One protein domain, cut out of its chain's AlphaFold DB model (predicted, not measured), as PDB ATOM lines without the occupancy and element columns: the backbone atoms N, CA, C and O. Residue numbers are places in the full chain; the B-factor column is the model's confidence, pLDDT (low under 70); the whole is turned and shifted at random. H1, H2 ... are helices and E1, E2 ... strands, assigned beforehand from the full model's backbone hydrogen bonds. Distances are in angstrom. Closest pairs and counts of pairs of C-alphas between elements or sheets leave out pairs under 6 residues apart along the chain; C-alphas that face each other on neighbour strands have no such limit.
ATOM      1  N   ASN A   2     262.422 283.582 286.256       80.56
ATOM      2  CA  ASN A   2     263.012 283.691 284.909       80.56
ATOM      3  C   ASN A   2     264.026 282.566 284.619       80.56
ATOM      4  O   ASN A   2     264.069 282.056 283.507       80.56
ATOM      5  N   ASP A   3     264.794 282.140 285.626       91.50
ATOM      6  CA  ASP A   3     265.786 281.070 285.450       91.50
ATOM      7  C   ASP A   3     265.126 279.698 285.272       91.50
ATOM      8  O   ASP A   3     265.455 279.007 284.318       91.50
ATOM      9  N   ILE A   4     264.076 279.395 286.048       94.94
ATOM     10  CA  ILE A   4     263.216 278.215 285.837       94.94
ATOM     11  C   ILE A   4     262.654 278.202 284.410       94.94
ATOM     12  O   ILE A   4     262.758 277.202 283.712       94.94
ATOM     13  N   ARG A   5     262.116 279.333 283.924       93.88
ATOM     14  CA  ARG A   5     261.622 279.424 282.539       93.88
ATOM     15  C   ARG A   5     262.723 279.102 281.525       93.88
ATOM     16  O   ARG A   5     262.464 278.381 280.566       93.88
ATOM     17  N   LYS A   6     263.932 279.644 281.709       94.50
ATOM     18  CA  LYS A   6     265.075 279.355 280.828       94.50
ATOM     19  C   LYS A   6     265.476 277.882 280.893       94.50
ATOM     20  O   LYS A   6     265.768 277.315 279.844       94.50
ATOM     21  N   ALA A   7     265.467 277.279 282.080       95.94
ATOM     22  CA  ALA A   7     265.766 275.866 282.277       95.94
ATOM     23  C   ALA A   7     264.739 274.981 281.560       95.94
ATOM     24  O   ALA A   7     265.138 274.141 280.761       95.94
ATOM     25  N   CYS A   8     263.435 275.239 281.726       96.12
ATOM     26  CA  CYS A   8     262.378 274.511 281.014       96.12
ATOM     27  C   CYS A   8     262.525 274.627 279.492       96.12
ATOM     28  O   CYS A   8     262.460 273.628 278.787       96.12
ATOM     29  N   VAL A   9     262.759 275.840 278.969       95.50
ATOM     30  CA  VAL A   9     262.972 276.039 277.523       95.50
ATOM     31  C   VAL A   9     264.187 275.247 277.048       95.50
ATOM     32  O   VAL A   9     264.124 274.594 276.010       95.50
ATOM     33  N   ARG A  10     265.289 275.280 277.803       95.62
ATOM     34  CA  ARG A  10     266.486 274.508 277.475       95.62
ATOM     35  C   ARG A  10     266.205 273.005 277.471       95.62
ATOM     36  O   ARG A  10     266.603 272.362 276.511       95.62
ATOM     37  N   ALA A  11     265.504 272.485 278.476       96.12
ATOM     38  CA  ALA A  11     265.156 271.071 278.571       96.12
ATOM     39  C   ALA A  11     264.353 270.604 277.348       96.12
ATOM     40  O   ALA A  11     264.706 269.605 276.739       96.12
ATOM     41  N   VAL A  12     263.364 271.388 276.905       96.12
ATOM     42  CA  VAL A  12     262.583 271.078 275.693       96.12
ATOM     43  C   VAL A  12     263.466 271.011 274.437       96.12
ATOM     44  O   VAL A  12     263.297 270.131 273.598       96.12
ATOM     45  N   PHE A  13     264.425 271.931 274.292       96.44
ATOM     46  CA  PHE A  13     265.356 271.909 273.158       96.44
ATOM     47  C   PHE A  13     266.415 270.805 273.249       96.44
ATOM     48  O   PHE A  13     266.930 270.392 272.209       96.44
ATOM     49  N   ASP A  14     266.804 270.400 274.457       94.88
ATOM     50  CA  ASP A  14     267.751 269.308 274.681       94.88
ATOM     51  C   ASP A  14     267.063 267.968 274.353       94.88
ATOM     52  O   ASP A  14     267.585 267.228 273.526       94.88
ATOM     53  N   GLU A  15     265.832 267.747 274.830       93.06
ATOM     54  CA  GLU A  15     265.014 266.568 274.500       93.06
ATOM     55  C   GLU A  15     264.790 266.424 272.984       93.06
ATOM     56  O   GLU A  15     264.970 265.353 272.408       93.06
ATOM     57  N   PHE A  16     264.471 267.531 272.300       92.69
ATOM     58  CA  PHE A  16     264.351 267.538 270.839       92.69
ATOM     59  C   PHE A  16     265.669 267.160 270.139       92.69
ATOM     60  O   PHE A  16     265.659 266.424 269.153       92.69
ATOM     61  N   ALA A  17     266.807 267.669 270.624       91.88
ATOM     62  CA  ALA A  17     268.115 267.413 270.022       91.88
ATOM     63  C   ALA A  17     268.589 265.964 270.219       91.88
ATOM     64  O   ALA A  17     269.359 265.463 269.401       91.88
ATOM     65  N   GLU A  18     268.128 265.306 271.280       92.19
ATOM     66  CA  GLU A  18     268.384 263.889 271.554       92.19
ATOM     67  C   GLU A  18     267.410 262.954 270.820       92.19
ATOM     68  O   GLU A  18     267.517 261.737 270.955       92.19
ATOM     69  N   HIS A  19     266.503 263.507 270.003       88.31
ATOM     70  CA  HIS A  19     265.419 262.766 269.356       88.31
ATOM     71  C   HIS A  19     264.553 262.004 270.371       88.31
ATOM     72  O   HIS A  19     264.167 260.857 270.133       88.31
ATOM     73  N   GLY A  20     264.281 262.651 271.508       84.38
ATOM     74  CA  GLY A  20     263.453 262.116 272.579       84.38
ATOM     75  C   GLY A  20     262.000 261.885 272.168       84.38
ATOM     76  O   GLY A  20     261.543 262.256 271.084       84.38
ATOM     77  N   ASP A  21     261.249 261.268 273.071       88.19
ATOM     78  CA  ASP A  21     259.898 260.783 272.793       88.19
ATOM     79  C   ASP A  21     258.853 261.912 272.686       88.19
ATOM     80  O   ASP A  21     257.833 261.752 272.012       88.19
ATOM     81  N   MET A  22     259.159 263.076 273.262       94.25
ATOM     82  CA  MET A  22     258.284 264.244 273.371       94.25
ATOM     83  C   MET A  22     257.934 264.921 272.036       94.25
ATOM     84  O   MET A  22     256.817 265.409 271.857       94.25
ATOM     85  N   ILE A  23     258.887 265.029 271.109       91.88
ATOM     86  CA  ILE A  23     258.685 265.664 269.798       91.88
ATOM     87  C   ILE A  23     259.266 264.737 268.755       91.88
ATOM     88  O   ILE A  23     260.445 264.411 268.827       91.88
ATOM     89  N   ARG A  24     258.467 264.371 267.757       91.12
ATOM     90  CA  ARG A  24     258.883 263.466 266.682       91.12
ATOM     91  C   ARG A  24     258.449 264.030 265.332       91.12
ATOM     92  O   ARG A  24     257.447 264.747 265.275       91.12
ATOM     93  N   PRO A  25     259.144 263.715 264.230       92.94
ATOM     94  CA  PRO A  25     258.620 263.980 262.901       92.94
ATOM     95  C   PRO A  25     257.264 263.316 262.733       92.94
ATOM     96  O   PRO A  25     257.085 262.150 263.076       92.94
ATOM     97  N   GLN A  26     256.320 264.060 262.160       91.06
ATOM     98  CA  GLN A  26     255.012 263.522 261.785       91.06
ATOM     99  C   GLN A  26     255.154 262.366 260.778       91.06
ATOM    100  O   GLN A  26     254.298 261.488 260.668       91.06
ATOM    101  N   TYR A  27     256.263 262.357 260.040       86.75
ATOM    102  CA  TYR A  27     256.603 261.344 259.059       86.75
ATOM    103  C   TYR A  27     257.955 260.708 259.402       86.75
ATOM    104  O   TYR A  27     259.005 261.291 259.144       86.75
ATOM    105  N   ALA A  28     257.923 259.484 259.939       83.19
ATOM    106  CA  ALA A  28     259.087 258.617 260.168       83.19
ATOM    107  C   ALA A  28     260.380 259.375 260.573       83.19
ATOM    108  O   ALA A  28     260.390 260.093 261.564       83.19
ATOM    109  N   GLU A  29     261.477 259.211 259.830       82.75
ATOM    110  CA  GLU A  29     262.806 259.754 260.158       82.75
ATOM    111  C   GLU A  29     263.066 261.168 259.581       82.75
ATOM    112  O   GLU A  29     264.221 261.582 259.488       82.75
ATOM    113  N   GLN A  30     262.026 261.921 259.190       89.81
ATOM    114  CA  GLN A  30     262.144 263.243 258.535       89.81
ATOM    115  C   GLN A  30     262.470 264.391 259.511       89.81
ATOM    116  O   GLN A  30     261.778 265.406 259.589       89.81
ATOM    117  N   TRP A  31     263.535 264.235 260.296       90.81
ATOM    118  CA  TRP A  31     264.005 265.258 261.239       90.81
ATOM    119  C   TRP A  31     264.544 266.515 260.555       90.81
ATOM    120  O   TRP A  31     264.545 267.588 261.154       90.81
ATOM    121  N   ASP A  32     264.985 266.395 259.307       91.31
ATOM    122  CA  ASP A  32     265.487 267.490 258.480       91.31
ATOM    123  C   ASP A  32     264.398 268.498 258.075       91.31
ATOM    124  O   ASP A  32     264.712 269.654 257.781       91.31
ATOM    125  N   GLU A  33     263.123 268.103 258.127       92.88
ATOM    126  CA  GLU A  33     261.978 268.994 257.902       92.88
ATOM    127  C   GLU A  33     261.585 269.802 259.153       92.88
ATOM    128  O   GLU A  33     260.772 270.731 259.069       92.88
ATOM    129  N   ILE A  34     262.169 269.486 260.316       93.75
ATOM    130  CA  ILE A  34     261.931 270.211 261.563       93.75
ATOM    131  C   ILE A  34     263.069 271.193 261.828       93.75
ATOM    132  O   ILE A  34     264.238 270.841 261.969       93.75
ATOM    133  N   TYR A  35     262.702 272.458 261.989       93.62
ATOM    134  CA  TYR A  35     263.615 273.528 262.351       93.62
ATOM    135  C   TYR A  35     263.464 273.909 263.824       93.62
ATOM    136  O   TYR A  35     262.396 274.339 264.260       93.62
ATOM    137  N   ALA A  36     264.558 273.817 264.582       93.81
ATOM    138  CA  ALA A  36     264.638 274.250 265.973       93.81
ATOM    139  C   ALA A  36     265.597 275.441 266.115       93.81
ATOM    140  O   ALA A  36     266.806 275.323 265.911       93.81
ATOM    141  N   SER A  37     265.067 276.600 266.515       94.25
ATOM    142  CA  SER A  37     265.865 277.803 266.768       94.25
ATOM    143  C   SER A  37     265.886 278.138 268.247       94.25
ATOM    144  O   SER A  37     264.939 278.714 268.781       94.25
ATOM    145  N   ARG A  38     267.017 277.860 268.906       92.19
ATOM    146  CA  ARG A  38     267.245 278.272 270.303       92.19
ATOM    147  C   ARG A  38     267.284 279.793 270.465       92.19
ATOM    148  O   ARG A  38     266.904 280.301 271.511       92.19
ATOM    149  N   PHE A  39     267.724 280.516 269.433       90.56
ATOM    150  CA  PHE A  39     267.757 281.979 269.443       90.56
ATOM    151  C   PHE A  39     266.346 282.581 269.429       90.56
ATOM    152  O   PHE A  39     266.078 283.530 270.162       90.56
ATOM    153  N   LEU A  40     265.445 282.018 268.618       91.25
ATOM    154  CA  LEU A  40     264.064 282.498 268.491       91.25
ATOM    155  C   LEU A  40     263.097 281.822 269.474       91.25
ATOM    156  O   LEU A  40     261.994 282.319 269.679       91.25
ATOM    157  N   GLY A  41     263.507 280.716 270.099       92.69
ATOM    158  CA  GLY A  41     262.703 279.977 271.068       92.69
ATOM    159  C   GLY A  41     261.539 279.204 270.445       92.69
ATOM    160  O   GLY A  41     260.517 279.042 271.103       92.69
ATOM    161  N   HIS A  42     261.671 278.750 269.194       93.50
ATOM    162  CA  HIS A  42     260.641 277.959 268.517       93.50
ATOM    163  C   HIS A  42     261.180 276.665 267.903       93.50
ATOM    164  O   HIS A  42     262.363 276.556 267.569       93.50
ATOM    165  N   ILE A  43     260.267 275.713 267.733       94.38
ATOM    166  CA  ILE A  43     260.432 274.487 266.957       94.38
ATOM    167  C   ILE A  43     259.283 274.488 265.941       94.38
ATOM    168  O   ILE A  43     258.133 274.720 266.316       94.38
ATOM    169  N   THR A  44     259.584 274.333 264.654       94.56
ATOM    170  CA  THR A  44     258.608 274.445 263.555       94.56
ATOM    171  C   THR A  44     258.826 273.355 262.517       94.56
ATOM    172  O   THR A  44     259.972 273.046 262.214       94.56
ATOM    173  N   GLY A  45     257.756 272.822 261.934       94.81
ATOM    174  CA  GLY A  45     257.815 271.735 260.953       94.81
ATOM    175  C   GLY A  45     256.635 270.769 261.112       94.81
ATOM    176  O   GLY A  45     255.805 270.975 262.004       94.81
ATOM    177  N   PRO A  46     256.536 269.738 260.260       94.50
ATOM    178  CA  PRO A  46     255.556 268.668 260.409       94.50
ATOM    179  C   PRO A  46     255.985 267.739 261.554       94.50
ATOM    180  O   PRO A  46     256.816 266.850 261.378       94.50
ATOM    181  N   MET A  47     255.442 267.969 262.751       93.56
ATOM    182  CA  MET A  47     255.798 267.220 263.958       93.56
ATOM    183  C   MET A  47     254.574 266.744 264.730       93.56
ATOM    184  O   MET A  47     253.565 267.450 264.808       93.56
ATOM    185  N   ASP A  48     254.731 265.587 265.356       93.75
ATOM    186  CA  ASP A  48     253.850 265.090 266.399       93.75
ATOM    187  C   ASP A  48     254.462 265.440 267.760       93.75
ATOM    188  O   ASP A  48     255.672 265.321 267.971       93.75
ATOM    189  N   ILE A  49     253.619 265.910 268.678       94.06
ATOM    190  CA  ILE A  49     254.021 266.288 270.034       94.06
ATOM    191  C   ILE A  49     253.317 265.353 271.008       94.06
ATOM    192  O   ILE A  49     252.085 265.368 271.100       94.06
ATOM    193  N   ASP A  50     254.099 264.583 271.755       95.94
ATOM    194  CA  ASP A  50     253.612 263.849 272.915       95.94
ATOM    195  C   ASP A  50     253.460 264.835 274.082       95.94
ATOM    196  O   ASP A  50     254.420 265.281 274.716       95.94
ATOM    197  N   VAL A  51     252.221 265.283 274.290       96.25
ATOM    198  CA  VAL A  51     251.893 266.295 275.300       96.25
ATOM    199  C   VAL A  51     252.172 265.798 276.726       96.25
ATOM    200  O   VAL A  51     252.722 266.590 277.493       96.25
ATOM    201  N   PRO A  52     251.815 264.557 277.118       97.38
ATOM    202  CA  PRO A  52     252.269 263.965 278.376       97.38
ATOM    203  C   PRO A  52     253.780 264.074 278.605       97.38
ATOM    204  O   PRO A  52     254.181 264.691 279.591       97.38
ATOM    205  N   ASP A  53     254.603 263.593 277.670       96.56
ATOM    206  CA  ASP A  53     256.065 263.612 277.833       96.56
ATOM    207  C   ASP A  53     256.612 265.049 277.906       96.56
ATOM    208  O   ASP A  53     257.515 265.352 278.690       96.56
ATOM    209  N   LEU A  54     256.008 265.984 277.159       96.38
ATOM    210  CA  LEU A  54     256.351 267.409 277.241       96.38
ATOM    211  C   LEU A  54     256.079 267.984 278.628       96.38
ATOM    212  O   LEU A  54     256.879 268.760 279.162       96.38
ATOM    213  N   VAL A  55     254.931 267.640 279.201       96.88
ATOM    214  CA  VAL A  55     254.556 268.089 280.539       96.88
ATOM    215  C   VAL A  55     255.498 267.492 281.582       96.88
ATOM    216  O   VAL A  55     255.944 268.238 282.458       96.88
ATOM    217  N   ASP A  56     255.862 266.217 281.457       97.38
ATOM    218  CA  ASP A  56     256.770 265.543 282.387       97.38
ATOM    219  C   ASP A  56     258.173 266.169 282.364       97.38
ATOM    220  O   ASP A  56     258.691 266.535 283.423       97.38
ATOM    221  N   VAL A  57     258.739 266.453 281.182       96.25
ATOM    222  CA  VAL A  57     260.022 267.179 281.047       96.25
ATOM    223  C   VAL A  57     259.968 268.549 281.735       96.25
ATOM    224  O   VAL A  57     260.912 268.955 282.429       96.25
ATOM    225  N   ILE A  58     258.864 269.285 281.566       96.06
ATOM    226  CA  ILE A  58     258.686 270.603 282.190       96.06
ATOM    227  C   ILE A  58     258.600 270.473 283.715       96.06
ATOM    228  O   ILE A  58     259.280 271.227 284.418       96.06
ATOM    229  N   ILE A  59     257.793 269.542 284.231       97.62
ATOM    230  CA  ILE A  59     257.607 269.324 285.674       97.62
ATOM    231  C   ILE A  59     258.917 268.881 286.324       97.62
ATOM    232  O   ILE A  59     259.316 269.460 287.338       97.62
ATOM    233  N   ASP A  60     259.623 267.924 285.727       96.81
ATOM    234  CA  ASP A  60     260.916 267.451 286.218       96.81
ATOM    235  C   ASP A  60     261.945 268.575 286.277       96.81
ATOM    236  O   ASP A  60     262.718 268.672 287.233       96.81
ATOM    237  N   THR A  61     261.945 269.454 285.275       97.19
ATOM    238  CA  THR A  61     262.838 270.614 285.255       97.19
ATOM    239  C   THR A  61     262.469 271.622 286.341       97.19
ATOM    240  O   THR A  61     263.353 272.114 287.036       97.19
ATOM    241  N   ILE A  62     261.178 271.900 286.548       96.38
ATOM    242  CA  ILE A  62     260.721 272.780 287.634       96.38
ATOM    243  C   ILE A  62     261.133 272.209 288.994       96.38
ATOM    244  O   ILE A  62     261.682 272.942 289.812       96.38
ATOM    245  N   ASN A  63     260.920 270.913 289.222       96.62
ATOM    246  CA  ASN A  63     261.249 270.252 290.487       96.62
ATOM    247  C   ASN A  63     262.755 270.249 290.793       96.62
ATOM    248  O   ASN A  63     263.128 270.216 291.960       96.62
ATOM    249  N   LYS A  64     263.618 270.277 289.770       94.50
ATOM    250  CA  LYS A  64     265.080 270.362 289.933       94.50
ATOM    251  C   LYS A  64     265.576 271.775 290.260       94.50
ATOM    252  O   LYS A  64     266.663 271.913 290.813       94.50
ATOM    253  N   GLU A  65     264.815 272.803 289.890       90.19
ATOM    254  CA  GLU A  65     265.201 274.218 290.009       90.19
ATOM    255  C   GLU A  65     264.536 274.944 291.198       90.19
ATOM    256  O   GLU A  65     264.846 276.113 291.455       90.19
ATOM    257  N   LEU A  66     263.598 274.290 291.894       87.25
ATOM    258  CA  LEU A  66     262.957 274.758 293.133       87.25
ATOM    259  C   LEU A  66     263.715 274.277 294.375       87.25
ATOM    260  O   LEU A  66     263.813 275.089 295.324       87.25
TER     261      LEU A  66
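AT A GLANCE: This is residues 2 to 66 of the 66 residues of an uncharacterized protein of Bifidobacterium adolescentis (UniProt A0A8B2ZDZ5). Two helices, H1 and H2, pack on each other and cross near their middles, filling one end of the domain; two small ribbons of two strands each, E1 with E4 and E2 with E3, fill the other end. The hairpin E2 E3 folds back toward residues 9 to 17 of H1, while the ribbon E1 E4 sits where H1 ends and H2 begins. The printed part has 65 residues, with two named helices and four named strands in the order H1, E1, E2, E3, E4, H2; both sheets are antiparallel, and the class is mixed, helices and strands. It is compact, with a radius of gyration of the C-alphas of 12.0 A, and spans 37 by 25 by 15 A.

HOW THE PARTS SIT: Look first at E2, residues 35 to 37, and E3, residues 42 to 44, an antiparallel hairpin at 171 degrees. Find N 35 and O 44 at 2.8 A, and N 37 and O 42 at 2.9 A, within hydrogen-bond range. Next find H1, residues 2 to 17: it and E3 are near each other, with 5 pairs of C-alphas within 10 A. The closest C-alphas of H1 and E2 are those of Phe 13 and Ala 36, 7.6 A apart. H1 touches H2, residues 51 to 65; their closest C-alphas, of Cys 8 and Ile 58, are 5.5 A apart. The two run opposite ways at a steep tilt of 46 degrees. In both helices every O i to N i+4 pair is within hydrogen-bond range. Now turn to E1, residues 23 to 25, and E4, residues 47 to 49, antiparallel at 152 degrees, where N 48 and O 24 are 2.8 A apart, within hydrogen-bond range. The closest C-alphas of H1 and E1 are those of Phe 16 and Ile 23, 6.1 A apart. E3 and E4 meet only through their link, residues 45 and 46. E2 and H2 are apart, and so are E3 and H2.

IN THESE COORDINATES: Find C-alpha 2 at (263.012, 283.691, 284.909); from there H1 runs 22.6 A to C-alpha 17. E1 spans 7.1 A, E2 6.5 A, and E3 and E4 6.4 A each. Find C-alpha 35 at (263.615, 273.528, 262.351), where E2 begins. H2 runs 21.4 A from C-alpha 51 to C-alpha 65 at (265.201, 274.218, 290.009).

THE WHOLE: The two C-alphas farthest apart are those of Tyr 27, in the link from E1 to E2, and Leu 66, the chain's last residue, at 37.2 A. The printed part has no cut. That link, of 9 residues, is short but not tight; the other four are tight. The mean pLDDT of the printed part is 93.1, and no printed residue is under 70.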